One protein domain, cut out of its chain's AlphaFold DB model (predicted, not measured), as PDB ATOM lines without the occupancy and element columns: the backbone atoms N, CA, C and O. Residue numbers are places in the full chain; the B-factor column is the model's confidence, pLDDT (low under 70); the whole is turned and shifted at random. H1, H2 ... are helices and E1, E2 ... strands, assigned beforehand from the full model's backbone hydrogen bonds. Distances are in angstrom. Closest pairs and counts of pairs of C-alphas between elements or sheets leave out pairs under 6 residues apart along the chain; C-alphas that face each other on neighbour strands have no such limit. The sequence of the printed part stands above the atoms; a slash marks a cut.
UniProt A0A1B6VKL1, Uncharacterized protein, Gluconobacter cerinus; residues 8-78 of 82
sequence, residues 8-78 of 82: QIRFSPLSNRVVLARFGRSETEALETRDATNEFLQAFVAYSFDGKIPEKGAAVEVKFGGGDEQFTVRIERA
ATOM      1  N   GLN A   8      40.604  -3.220  84.241       90.25
ATOM      2  CA  GLN A   8      39.512  -2.423  84.797       90.25
ATOM      3  C   GLN A   8      40.022  -1.381  85.789       90.25
ATOM      4  O   GLN A   8      40.942  -1.635  86.568       90.25
ATOM      5  N   ILE A   9      39.375  -0.215  85.796       92.31
ATOM      6  CA  ILE A   9      39.542   0.790  86.846       92.31
ATOM      7  C   ILE A   9      38.668   0.371  88.032       92.31
ATOM      8  O   ILE A   9      37.472   0.123  87.871       92.31
ATOM      9  N   ARG A  10      39.257   0.269  89.224       92.31
ATOM     10  CA  ARG A  10      38.568  -0.145  90.455       92.31
ATOM     11  C   ARG A  10      38.937   0.772  91.616       92.31
ATOM     12  O   ARG A  10      40.025   1.338  91.649       92.31
ATOM     13  N   PHE A  11      38.046   0.872  92.595       93.00
ATOM     14  CA  PHE A  11      38.366   1.438  93.901       93.00
ATOM     15  C   PHE A  11      38.854   0.322  94.831       93.00
ATOM     16  O   PHE A  11      38.174  -0.691  94.994       93.00
ATOM     17  N   SER A  12      40.035   0.496  95.421       90.56
ATOM     18  CA  SER A  12      40.601  -0.415  96.417       90.56
ATOM     19  C   SER A  12      40.272   0.093  97.824       90.56
ATOM     20  O   SER A  12      40.854   1.097  98.247       90.56
ATOM     21  N   PRO A  13      39.398  -0.589  98.590       88.00
ATOM     22  CA  PRO A  13      39.023  -0.144  99.932       88.00
ATOM     23  C   PRO A  13      40.168  -0.282 100.945       88.00
ATOM     24  O   PRO A  13      40.226   0.478 101.904       88.00
ATOM     25  N   LEU A  14      41.106  -1.211 100.722       88.62
ATOM     26  CA  LEU A  14      42.238  -1.441 101.628       88.62
ATOM     27  C   LEU A  14      43.245  -0.289 101.612       88.62
ATOM     28  O   LEU A  14      43.792   0.076 102.647       88.62
ATOM     29  N   SER A  15      43.505   0.269 100.430       88.88
ATOM     30  CA  SER A  15      44.472   1.354 100.237       88.88
ATOM     31  C   SER A  15      43.823   2.720 100.023       88.88
ATOM     32  O   SER A  15      44.544   3.712  99.946       88.88
ATOM     33  N   ASN A  16      42.489   2.774  99.939       91.69
ATOM     34  CA  ASN A  16      41.698   3.964  99.632       91.69
ATOM     35  C   ASN A  16      42.173   4.683  98.352       91.69
ATOM     36  O   ASN A  16      42.396   5.893  98.341       91.69
ATOM     37  N   ARG A  17      42.399   3.915  97.280       93.75
ATOM     38  CA  ARG A  17      42.978   4.394  96.012       93.75
ATOM     39  C   ARG A  17      42.213   3.874  94.808       93.75
ATOM     40  O   ARG A  17      41.596   2.809  94.871       93.75
ATOM     41  N   VAL A  18      42.315   4.596  93.695       95.50
ATOM     42  CA  VAL A  18      41.883   4.096  92.389       95.50
ATOM     43  C   VAL A  18      43.030   3.294  91.787       95.50
ATOM     44  O   VAL A  18      44.164   3.763  91.712       95.50
ATOM     45  N   VAL A  19      42.740   2.067  91.371       94.25
ATOM     46  CA  VAL A  19      43.724   1.146  90.808       94.25
ATOM     47  C   VAL A  19      43.325   0.724  89.406       94.25
ATOM     48  O   VAL A  19      42.141   0.573  89.096       94.25
ATOM     49  N   LEU A  20      44.331   0.488  88.573       93.50
ATOM     50  CA  LEU A  20      44.177  -0.281  87.351       93.50
ATOM     51  C   LEU A  20      44.461  -1.743  87.697       93.50
ATOM     52  O   LEU A  20      45.584  -2.088  88.074       93.50
ATOM     53  N   ALA A  21      43.431  -2.577  87.622       91.06
ATOM     54  CA  ALA A  21      43.498  -3.988  87.966       91.06
ATOM     55  C   ALA A  21      43.412  -4.843  86.701       91.06
ATOM     56  O   ALA A  21      42.526  -4.637  85.868       91.06
ATOM     57  N   ARG A  22      44.320  -5.813  86.571       88.38
ATOM     58  CA  ARG A  22      44.271  -6.828  85.517       88.38
ATOM     59  C   ARG A  22      43.764  -8.141  86.093       88.38
ATOM     60  O   ARG A  22      44.374  -8.709  86.998       88.38
ATOM     61  N   PHE A  23      42.689  -8.651  85.513       84.12
ATOM     62  CA  PHE A  23      42.060  -9.897  85.923       84.12
ATOM     63  C   PHE A  23      42.530 -11.077  85.067       84.12
ATOM     64  O   PHE A  23      42.819 -10.963  83.871       84.12
ATOM     65  N   GLY A  24      42.674 -12.224  85.725       80.75
ATOM     66  CA  GLY A  24      43.046 -13.482  85.094       80.75
ATOM     67  C   GLY A  24      41.817 -14.249  84.627       80.75
ATOM     68  O   GLY A  24      40.998 -13.745  83.868       80.75
ATOM     69  N   ARG A  25      41.701 -15.493  85.100       76.19
ATOM     70  CA  ARG A  25      40.477 -16.300  84.965       76.19
ATOM     71  C   ARG A  25      39.446 -16.003  86.060       76.19
ATOM     72  O   ARG A  25      38.288 -16.354  85.893       76.19
ATOM     73  N   SER A  26      39.884 -15.412  87.172       75.75
ATOM     74  CA  SER A  26      39.016 -14.950  88.255       75.75
ATOM     75  C   SER A  26      38.558 -13.523  87.964       75.75
ATOM     76  O   SER A  26      39.382 -12.677  87.623       75.75
ATOM     77  N   GLU A  27      37.258 -13.266  88.113       71.38
ATOM     78  CA  GLU A  27      36.660 -11.929  87.974       71.38
ATOM     79  C   GLU A  27      36.780 -11.093  89.257       71.38
ATOM     80  O   GLU A  27      36.550  -9.886  89.239       71.38
ATOM     81  N   THR A  28      37.140 -11.726  90.376       75.19
ATOM     82  CA  THR A  28      37.192 -11.090  91.698       75.19
ATOM     83  C   THR A  28      38.616 -10.894  92.203       75.19
ATOM     84  O   THR A  28      38.866  -9.974  92.976       75.19
ATOM     85  N   GLU A  29      39.559 -11.726  91.760       77.06
ATOM     86  CA  GLU A  29      40.964 -11.646  92.162       77.06
ATOM     87  C   GLU A  29      41.815 -11.073  91.030       77.06
ATOM     88  O   GLU A  29      42.023 -11.700  89.985       77.06
ATOM     89  N   ALA A  30      42.313  -9.858  91.248       80.25
ATOM     90  CA  ALA A  30      43.245  -9.220  90.333       80.25
ATOM     91  C   ALA A  30      44.617  -9.906  90.419       80.25
ATOM     92  O   ALA A  30      45.154 -10.111  91.505       80.25
ATOM     93  N   LEU A  31      45.200 -10.222  89.262       80.94
ATOM     94  CA  LEU A  31      46.567 -10.744  89.163       80.94
ATOM     95  C   LEU A  31      47.607  -9.647  89.397       80.94
ATOM     96  O   LEU A  31      48.701  -9.908  89.886       80.94
ATOM     97  N   GLU A  32      47.265  -8.425  89.001       82.19
ATOM     98  CA  GLU A  32      48.128  -7.261  89.099       82.19
ATOM     99  C   GLU A  32      47.274  -6.033  89.400       82.19
ATOM    100  O   GLU A  32      46.212  -5.835  88.799       82.19
ATOM    101  N   THR A  33      47.752  -5.202  90.322       88.31
ATOM    102  CA  THR A  33      47.149  -3.912  90.652       88.31
ATOM    103  C   THR A  33      48.214  -2.834  90.622       88.31
ATOM    104  O   THR A  33      49.224  -2.940  91.320       88.31
ATOM    105  N   ARG A  34      47.960  -1.767  89.869       92.69
ATOM    106  CA  ARG A  34      48.786  -0.559  89.858       92.69
ATOM    107  C   ARG A  34      47.969   0.603  90.402       92.69
ATOM    108  O   ARG A  34      46.816   0.764  90.009       92.69
ATOM    109  N   ASP A  35      48.561   1.416  91.271       94.06
ATOM    110  CA  ASP A  35      47.960   2.705  91.622       94.06
ATOM    111  C   ASP A  35      47.807   3.550  90.352       94.06
ATOM    112  O   ASP A  35      48.751   3.694  89.576       94.06
ATOM    113  N   ALA A  36      46.597   4.044  90.127       95.88
ATOM    114  CA  ALA A  36      46.236   4.863  88.980       95.88
ATOM    115  C   ALA A  36      45.455   6.108  89.420       95.88
ATOM    116  O   ALA A  36      44.748   6.713  88.617       95.88
ATOM    117  N   THR A  37      45.539   6.474  90.704       95.19
ATOM    118  CA  THR A  37      44.741   7.561  91.281       95.19
ATOM    119  C   THR A  37      45.033   8.889  90.596       95.19
ATOM    120  O   THR A  37      44.105   9.598  90.210       95.19
ATOM    121  N   ASN A  38      46.309   9.218  90.392       95.31
ATOM    122  CA  ASN A  38      46.687  10.474  89.752       95.31
ATOM    123  C   ASN A  38      46.252  10.513  88.279       95.31
ATOM    124  O   ASN A  38      45.663  11.496  87.839       95.31
ATOM    125  N   GLU A  39      46.485   9.439  87.525       95.62
ATOM    126  CA  GLU A  39      46.094   9.348  86.115       95.62
ATOM    127  C   GLU A  39      44.576   9.393  85.935       95.62
ATOM    128  O   GLU A  39      44.085  10.065  85.029       95.62
ATOM    129  N   PHE A  40      43.828   8.733  86.823       95.38
ATOM    130  CA  PHE A  40      42.370   8.799  86.850       95.38
ATOM    131  C   PHE A  40      41.885  10.239  87.049       95.38
ATOM    132  O   PHE A  40      41.056  10.719  86.276       95.38
ATOM    133  N   LEU A  41      42.429  10.953  88.040       93.94
ATOM    134  CA  LEU A  41      42.049  12.341  88.314       93.94
ATOM    135  C   LEU A  41      42.418  13.276  87.157       93.94
ATOM    136  O   LEU A  41      41.610  14.118  86.774       93.94
ATOM    137  N   GLN A  42      43.598  13.110  86.556       93.25
ATOM    138  CA  GLN A  42      44.012  13.891  85.387       93.25
ATOM    139  C   GLN A  42      43.091  13.657  84.185       93.25
ATOM    140  O   GLN A  42      42.672  14.618  83.540       93.25
ATOM    141  N   ALA A  43      42.739  12.399  83.904       94.44
ATOM    142  CA  ALA A  43      41.811  12.054  82.831       94.44
ATOM    143  C   ALA A  43      40.405  12.609  83.096       94.44
ATOM    144  O   ALA A  43      39.772  13.132  82.182       94.44
ATOM    145  N   PHE A  44      39.933  12.551  84.345       93.50
ATOM    146  CA  PHE A  44      38.643  13.112  84.736       93.50
ATOM    147  C   PHE A  44      38.604  14.638  84.584       93.50
ATOM    148  O   PHE A  44      37.636  15.174  84.048       93.50
ATOM    149  N   VAL A  45      39.671  15.345  84.971       93.50
ATOM    150  CA  VAL A  45      39.804  16.791  84.726       93.50
ATOM    151  C   VAL A  45      39.809  17.083  83.227       93.50
ATOM    152  O   VAL A  45      39.050  17.934  82.778       93.50
ATOM    153  N   ALA A  46      40.607  16.359  82.439       93.81
ATOM    154  CA  ALA A  46      40.638  16.542  80.990       93.81
ATOM    155  C   ALA A  46      39.254  16.319  80.361       93.81
ATOM    156  O   ALA A  46      38.821  17.138  79.559       93.81
ATOM    157  N   TYR A  47      38.530  15.273  80.765       94.06
ATOM    158  CA  TYR A  47      37.148  15.035  80.346       94.06
ATOM    159  C   TYR A  47      36.225  16.206  80.711       94.06
ATOM    160  O   TYR A  47      35.469  16.679  79.871       94.06
ATOM    161  N   SER A  48      36.326  16.711  81.941       94.25
ATOM    162  CA  SER A  48      35.432  17.751  82.465       94.25
ATOM    163  C   SER A  48      35.600  19.112  81.781       94.25
ATOM    164  O   SER A  48      34.695  19.938  81.834       94.25
ATOM    165  N   PHE A  49      36.747  19.354  81.142       93.31
ATOM    166  CA  PHE A  49      37.068  20.607  80.451       93.31
ATOM    167  C   PHE A  49      37.318  20.411  78.945       93.31
ATOM    168  O   PHE A  49      38.021  21.212  78.326       93.31
ATOM    169  N   ASP A  50      36.776  19.348  78.342       91.75
ATOM    170  CA  ASP A  50      36.898  19.045  76.906       91.75
ATOM    171  C   ASP A  50      38.353  19.025  76.390       91.75
ATOM    172  O   ASP A  50      38.673  19.518  75.305       91.75
ATOM    173  N   GLY A  51      39.272  18.503  77.203       91.81
ATOM    174  CA  GLY A  51      40.706  18.423  76.915       91.81
ATOM    175  C   GLY A  51      41.447  19.761  76.984       91.81
ATOM    176  O   GLY A  51      42.636  19.815  76.669       91.81
ATOM    177  N   LYS A  52      40.780  20.846  77.389       90.25
ATOM    178  CA  LYS A  52      41.379  22.178  77.520       90.25
ATOM    179  C   LYS A  52      41.886  22.403  78.937       90.25
ATOM    180  O   LYS A  52      41.369  21.854  79.905       90.25
ATOM    181  N   ILE A  53      42.887  23.269  79.059       87.19
ATOM    182  CA  ILE A  53      43.314  23.788  80.357       87.19
ATOM    183  C   ILE A  53      42.347  24.929  80.727       87.19
ATOM    184  O   ILE A  53      42.379  25.958  80.050       87.19
ATOM    185  N   PRO A  54      41.494  24.783  81.759       87.69
ATOM    186  CA  PRO A  54      40.555  25.834  82.161       87.69
ATOM    187  C   PRO A  54      41.281  27.068  82.692       87.69
ATOM    188  O   PRO A  54      42.405  26.955  83.166       87.69
ATOM    189  N   GLU A  55      40.666  28.246  82.666       89.69
ATOM    190  CA  GLU A  55      41.233  29.430  83.327       89.69
ATOM    191  C   GLU A  55      41.321  29.234  84.850       89.69
ATOM    192  O   GLU A  55      40.636  28.389  85.428       89.69
ATOM    193  N   LYS A  56      42.205  29.978  85.526       91.56
ATOM    194  CA  LYS A  56      42.294  29.931  86.996       91.56
ATOM    195  C   LYS A  56      40.967  30.392  87.605       91.56
ATOM    196  O   LYS A  56      40.429  31.408  87.181       91.56
ATOM    197  N   GLY A  57      40.445  29.647  88.579       89.00
ATOM    198  CA  GLY A  57      39.135  29.899  89.189       89.00
ATOM    199  C   GLY A  57      37.936  29.465  88.337       89.00
ATOM    200  O   GLY A  57      36.802  29.539  88.805       89.00
ATOM    201  N   ALA A  58      38.143  28.985  87.104       90.12
ATOM    202  CA  ALA A  58      37.053  28.411  86.329       90.12
ATOM    203  C   ALA A  58      36.617  27.075  86.946       90.12
ATOM    204  O   ALA A  58      37.449  26.237  87.315       90.12
ATOM    205  N   ALA A  59      35.303  26.882  87.021       93.38
ATOM    206  CA  ALA A  59      34.689  25.691  87.578       93.38
ATOM    207  C   ALA A  59      33.695  25.066  86.601       93.38
ATOM    208  O   ALA A  59      33.047  25.764  85.821       93.38
ATOM    209  N   VAL A  60      33.558  23.748  86.684       94.38
ATOM    210  CA  VAL A  60      32.581  22.962  85.930       94.38
ATOM    211  C   VAL A  60      31.862  22.003  86.868       94.38
ATOM    212  O   VAL A  60      32.437  21.514  87.843       94.38
ATOM    213  N   GLU A  61      30.593  21.743  86.573       95.81
ATOM    214  CA  GLU A  61      29.800  20.728  87.254       95.81
ATOM    215  C   GLU A  61      29.572  19.546  86.320       95.81
ATOM    216  O   GLU A  61      29.026  19.693  85.227       95.81
ATOM    217  N   VAL A  62      29.978  18.364  86.775       93.94
ATOM    218  CA  VAL A  62      29.759  17.099  86.081       93.94
ATOM    219  C   VAL A  62      28.679  16.331  86.823       93.94
ATOM    220  O   VAL A  62      28.780  16.103  88.031       93.94
ATOM    221  N   LYS A  63      27.647  15.912  86.090       94.25
ATOM    222  CA  LYS A  63      26.584  15.043  86.599       94.25
ATOM    223  C   LYS A  63      26.767  13.645  86.034       94.25
ATOM    224  O   LYS A  63      26.978  13.492  84.834       94.25
ATOM    225  N   PHE A  64      26.695  12.640  86.894       92.69
ATOM    226  CA  PHE A  64      26.842  11.241  86.504       92.69
ATOM    227  C   PHE A  64      25.996  10.331  87.397       92.69
ATOM    228  O   PHE A  64      25.417  10.774  88.390       92.69
ATOM    229  N   GLY A  65      25.943   9.052  87.029       91.94
ATOM    230  CA  GLY A  65      25.072   8.065  87.657       91.94
ATOM    231  C   GLY A  65      23.771   7.871  86.878       91.94
ATOM    232  O   GLY A  65      23.640   8.327  85.741       91.94
ATOM    233  N   GLY A  66      22.822   7.154  87.467       93.12
ATOM    234  CA  GLY A  66      21.564   6.800  86.819       93.12
ATOM    235  C   GLY A  66      20.535   6.278  87.816       93.12
ATOM    236  O   GLY A  66      20.889   5.769  88.875       93.12
ATOM    237  N   GLY A  67      19.251   6.414  87.479       92.38
ATOM    238  CA  GLY A  67      18.163   6.066  88.395       92.38
ATOM    239  C   GLY A  67      18.209   6.915  89.668       92.38
ATOM    240  O   GLY A  67      18.306   8.143  89.580       92.38
ATOM    241  N   ASP A  68      18.163   6.251  90.822       94.31
ATOM    242  CA  ASP A  68      18.179   6.882  92.149       94.31
ATOM    243  C   ASP A  68      19.598   7.234  92.641       94.31
ATOM    244  O   ASP A  68      19.757   7.945  93.631       94.31
ATOM    245  N   GLU A  69      20.641   6.787  91.937       93.44
ATOM    246  CA  GLU A  69      22.040   7.065  92.269       93.44
ATOM    247  C   GLU A  69      22.605   8.123  91.318       93.44
ATOM    248  O   GLU A  69      23.328   7.821  90.367       93.44
ATOM    249  N   GLN A  70      22.239   9.382  91.557       94.88
ATOM    250  CA  GLN A  70      22.733  10.529  90.796       94.88
ATOM    251  C   GLN A  70      23.667  11.384  91.642       94.88
ATOM    252  O   GLN A  70      23.363  11.742  92.780       94.88
ATOM    253  N   PHE A  71      24.792  11.764  91.050       94.94
ATOM    254  CA  PHE A  71      25.842  12.518  91.716       94.94
ATOM    255  C   PHE A  71      26.167  13.781  90.923       94.94
ATOM    256  O   PHE A  71      26.111  13.798  89.692       94.94
ATOM    257  N   THR A  72      26.528  14.844  91.638       94.88
ATOM    258  CA  THR A  72      27.079  16.071  91.054       94.88
ATOM    259  C   THR A  72      28.453  16.314  91.655       94.88
ATOM    260  O   THR A  72      28.599  16.346  92.875       94.88
ATOM    261  N   VAL A  73      29.459  16.486  90.802       95.56
ATOM    262  CA  VAL A  73      30.819  16.854  91.200       95.56
ATOM    263  C   VAL A  73      31.140  18.218  90.621       95.56
ATOM    264  O   VAL A  73      30.999  18.435  89.421       95.56
ATOM    265  N   ARG A  74      31.597  19.128  91.481       94.94
ATOM    266  CA  ARG A  74      32.141  20.421  91.076       94.94
ATOM    267  C   ARG A  74      33.663  20.342  91.079       94.94
ATOM    268  O   ARG A  74      34.256  20.005  92.101       94.94
ATOM    269  N   ILE A  75      34.280  20.673  89.951       93.38
ATOM    270  CA  ILE A  75      35.735  20.765  89.806       93.38
ATOM    271  C   ILE A  75      36.078  22.212  89.516       93.38
ATOM    272  O   ILE A  75      35.508  22.810  88.609       93.38
ATOM    273  N   GLU A  76      37.031  22.757  90.259       93.56
ATOM    274  CA  GLU A  76      37.517  24.118  90.079       93.56
ATOM    275  C   GLU A  76      39.030  24.097  89.889       93.56
ATOM    276  O   GLU A  76      39.752  23.421  90.630       93.56
ATOM    277  N   ARG A  77      39.528  24.832  88.890       91.44
ATOM    278  CA  ARG A  77      40.968  25.051  88.774       91.44
ATOM    279  C   ARG A  77      41.391  25.998  89.883       91.44
ATOM    280  O   ARG A  77      40.931  27.136  89.913       91.44
ATOM    281  N   ALA A  78      42.325  25.549  90.719       89.69
ATOM    282  CA  ALA A  78      42.919  26.385  91.753       89.69
ATOM    283  C   ALA A  78      43.326  27.762  91.192       89.69
ATOM    284  O   ALA A  78      43.962  27.859  90.133       89.69
TER     285      ALA A  78
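AT A GLANCE: This is residues 8 to 78 of the 82 residues of an uncharacterized protein of Gluconobacter cerinus (UniProt A0A1B6VKL1). One helix, H1, bridges a strongly twisted sheet, E1 - E2 - E3, and a long hairpin, E4 and E5, whose tip, residues 65 to 70, sticks out. The 71 printed residues hold E1, E2, E3, H1, E4, E5 in that order, a mixed class; both sheets are antiparallel. The whole is loose, radius of gyration of the C-alphas 15.2 A, spanning 44 by 29 by 21 A.

IN THESE COORDINATES: E1 is residues 8 to 12, from C-alpha 8 at (39.512, -2.423, 84.797); E2 17 to 23; E3 30 to 35; H1 37 to 48, 16.4 A long; E4 59 to 66, 23.0 A; E5 69 to 76, 23.1 A, to C-alpha 76 at (37.517, 24.118, 90.079).

HOW THE PARTS SIT: E1, E2, E3 form a meander, each strand the antiparallel neighbour of the one before; within hydrogen-bond range are N 10 and O 19, 2.9 A, and N 22 and O 32, 2.9 A. H1 stands up from this sheet at 60 degrees, its closest C-alphas to E2 being Thr 37 and Val 18, 4.6 A. Its O i to N i+4 pairs are each within range. In the hairpin E4 and E5, N 62 and O 73 are 2.8 A apart. The closest C-alphas of H1 and E4, Ser 48 and Val 62, are 6.8 A apart.

THE WHOLE: The printed part has no cut or long link; no printed residue is under 70 in pLDDT.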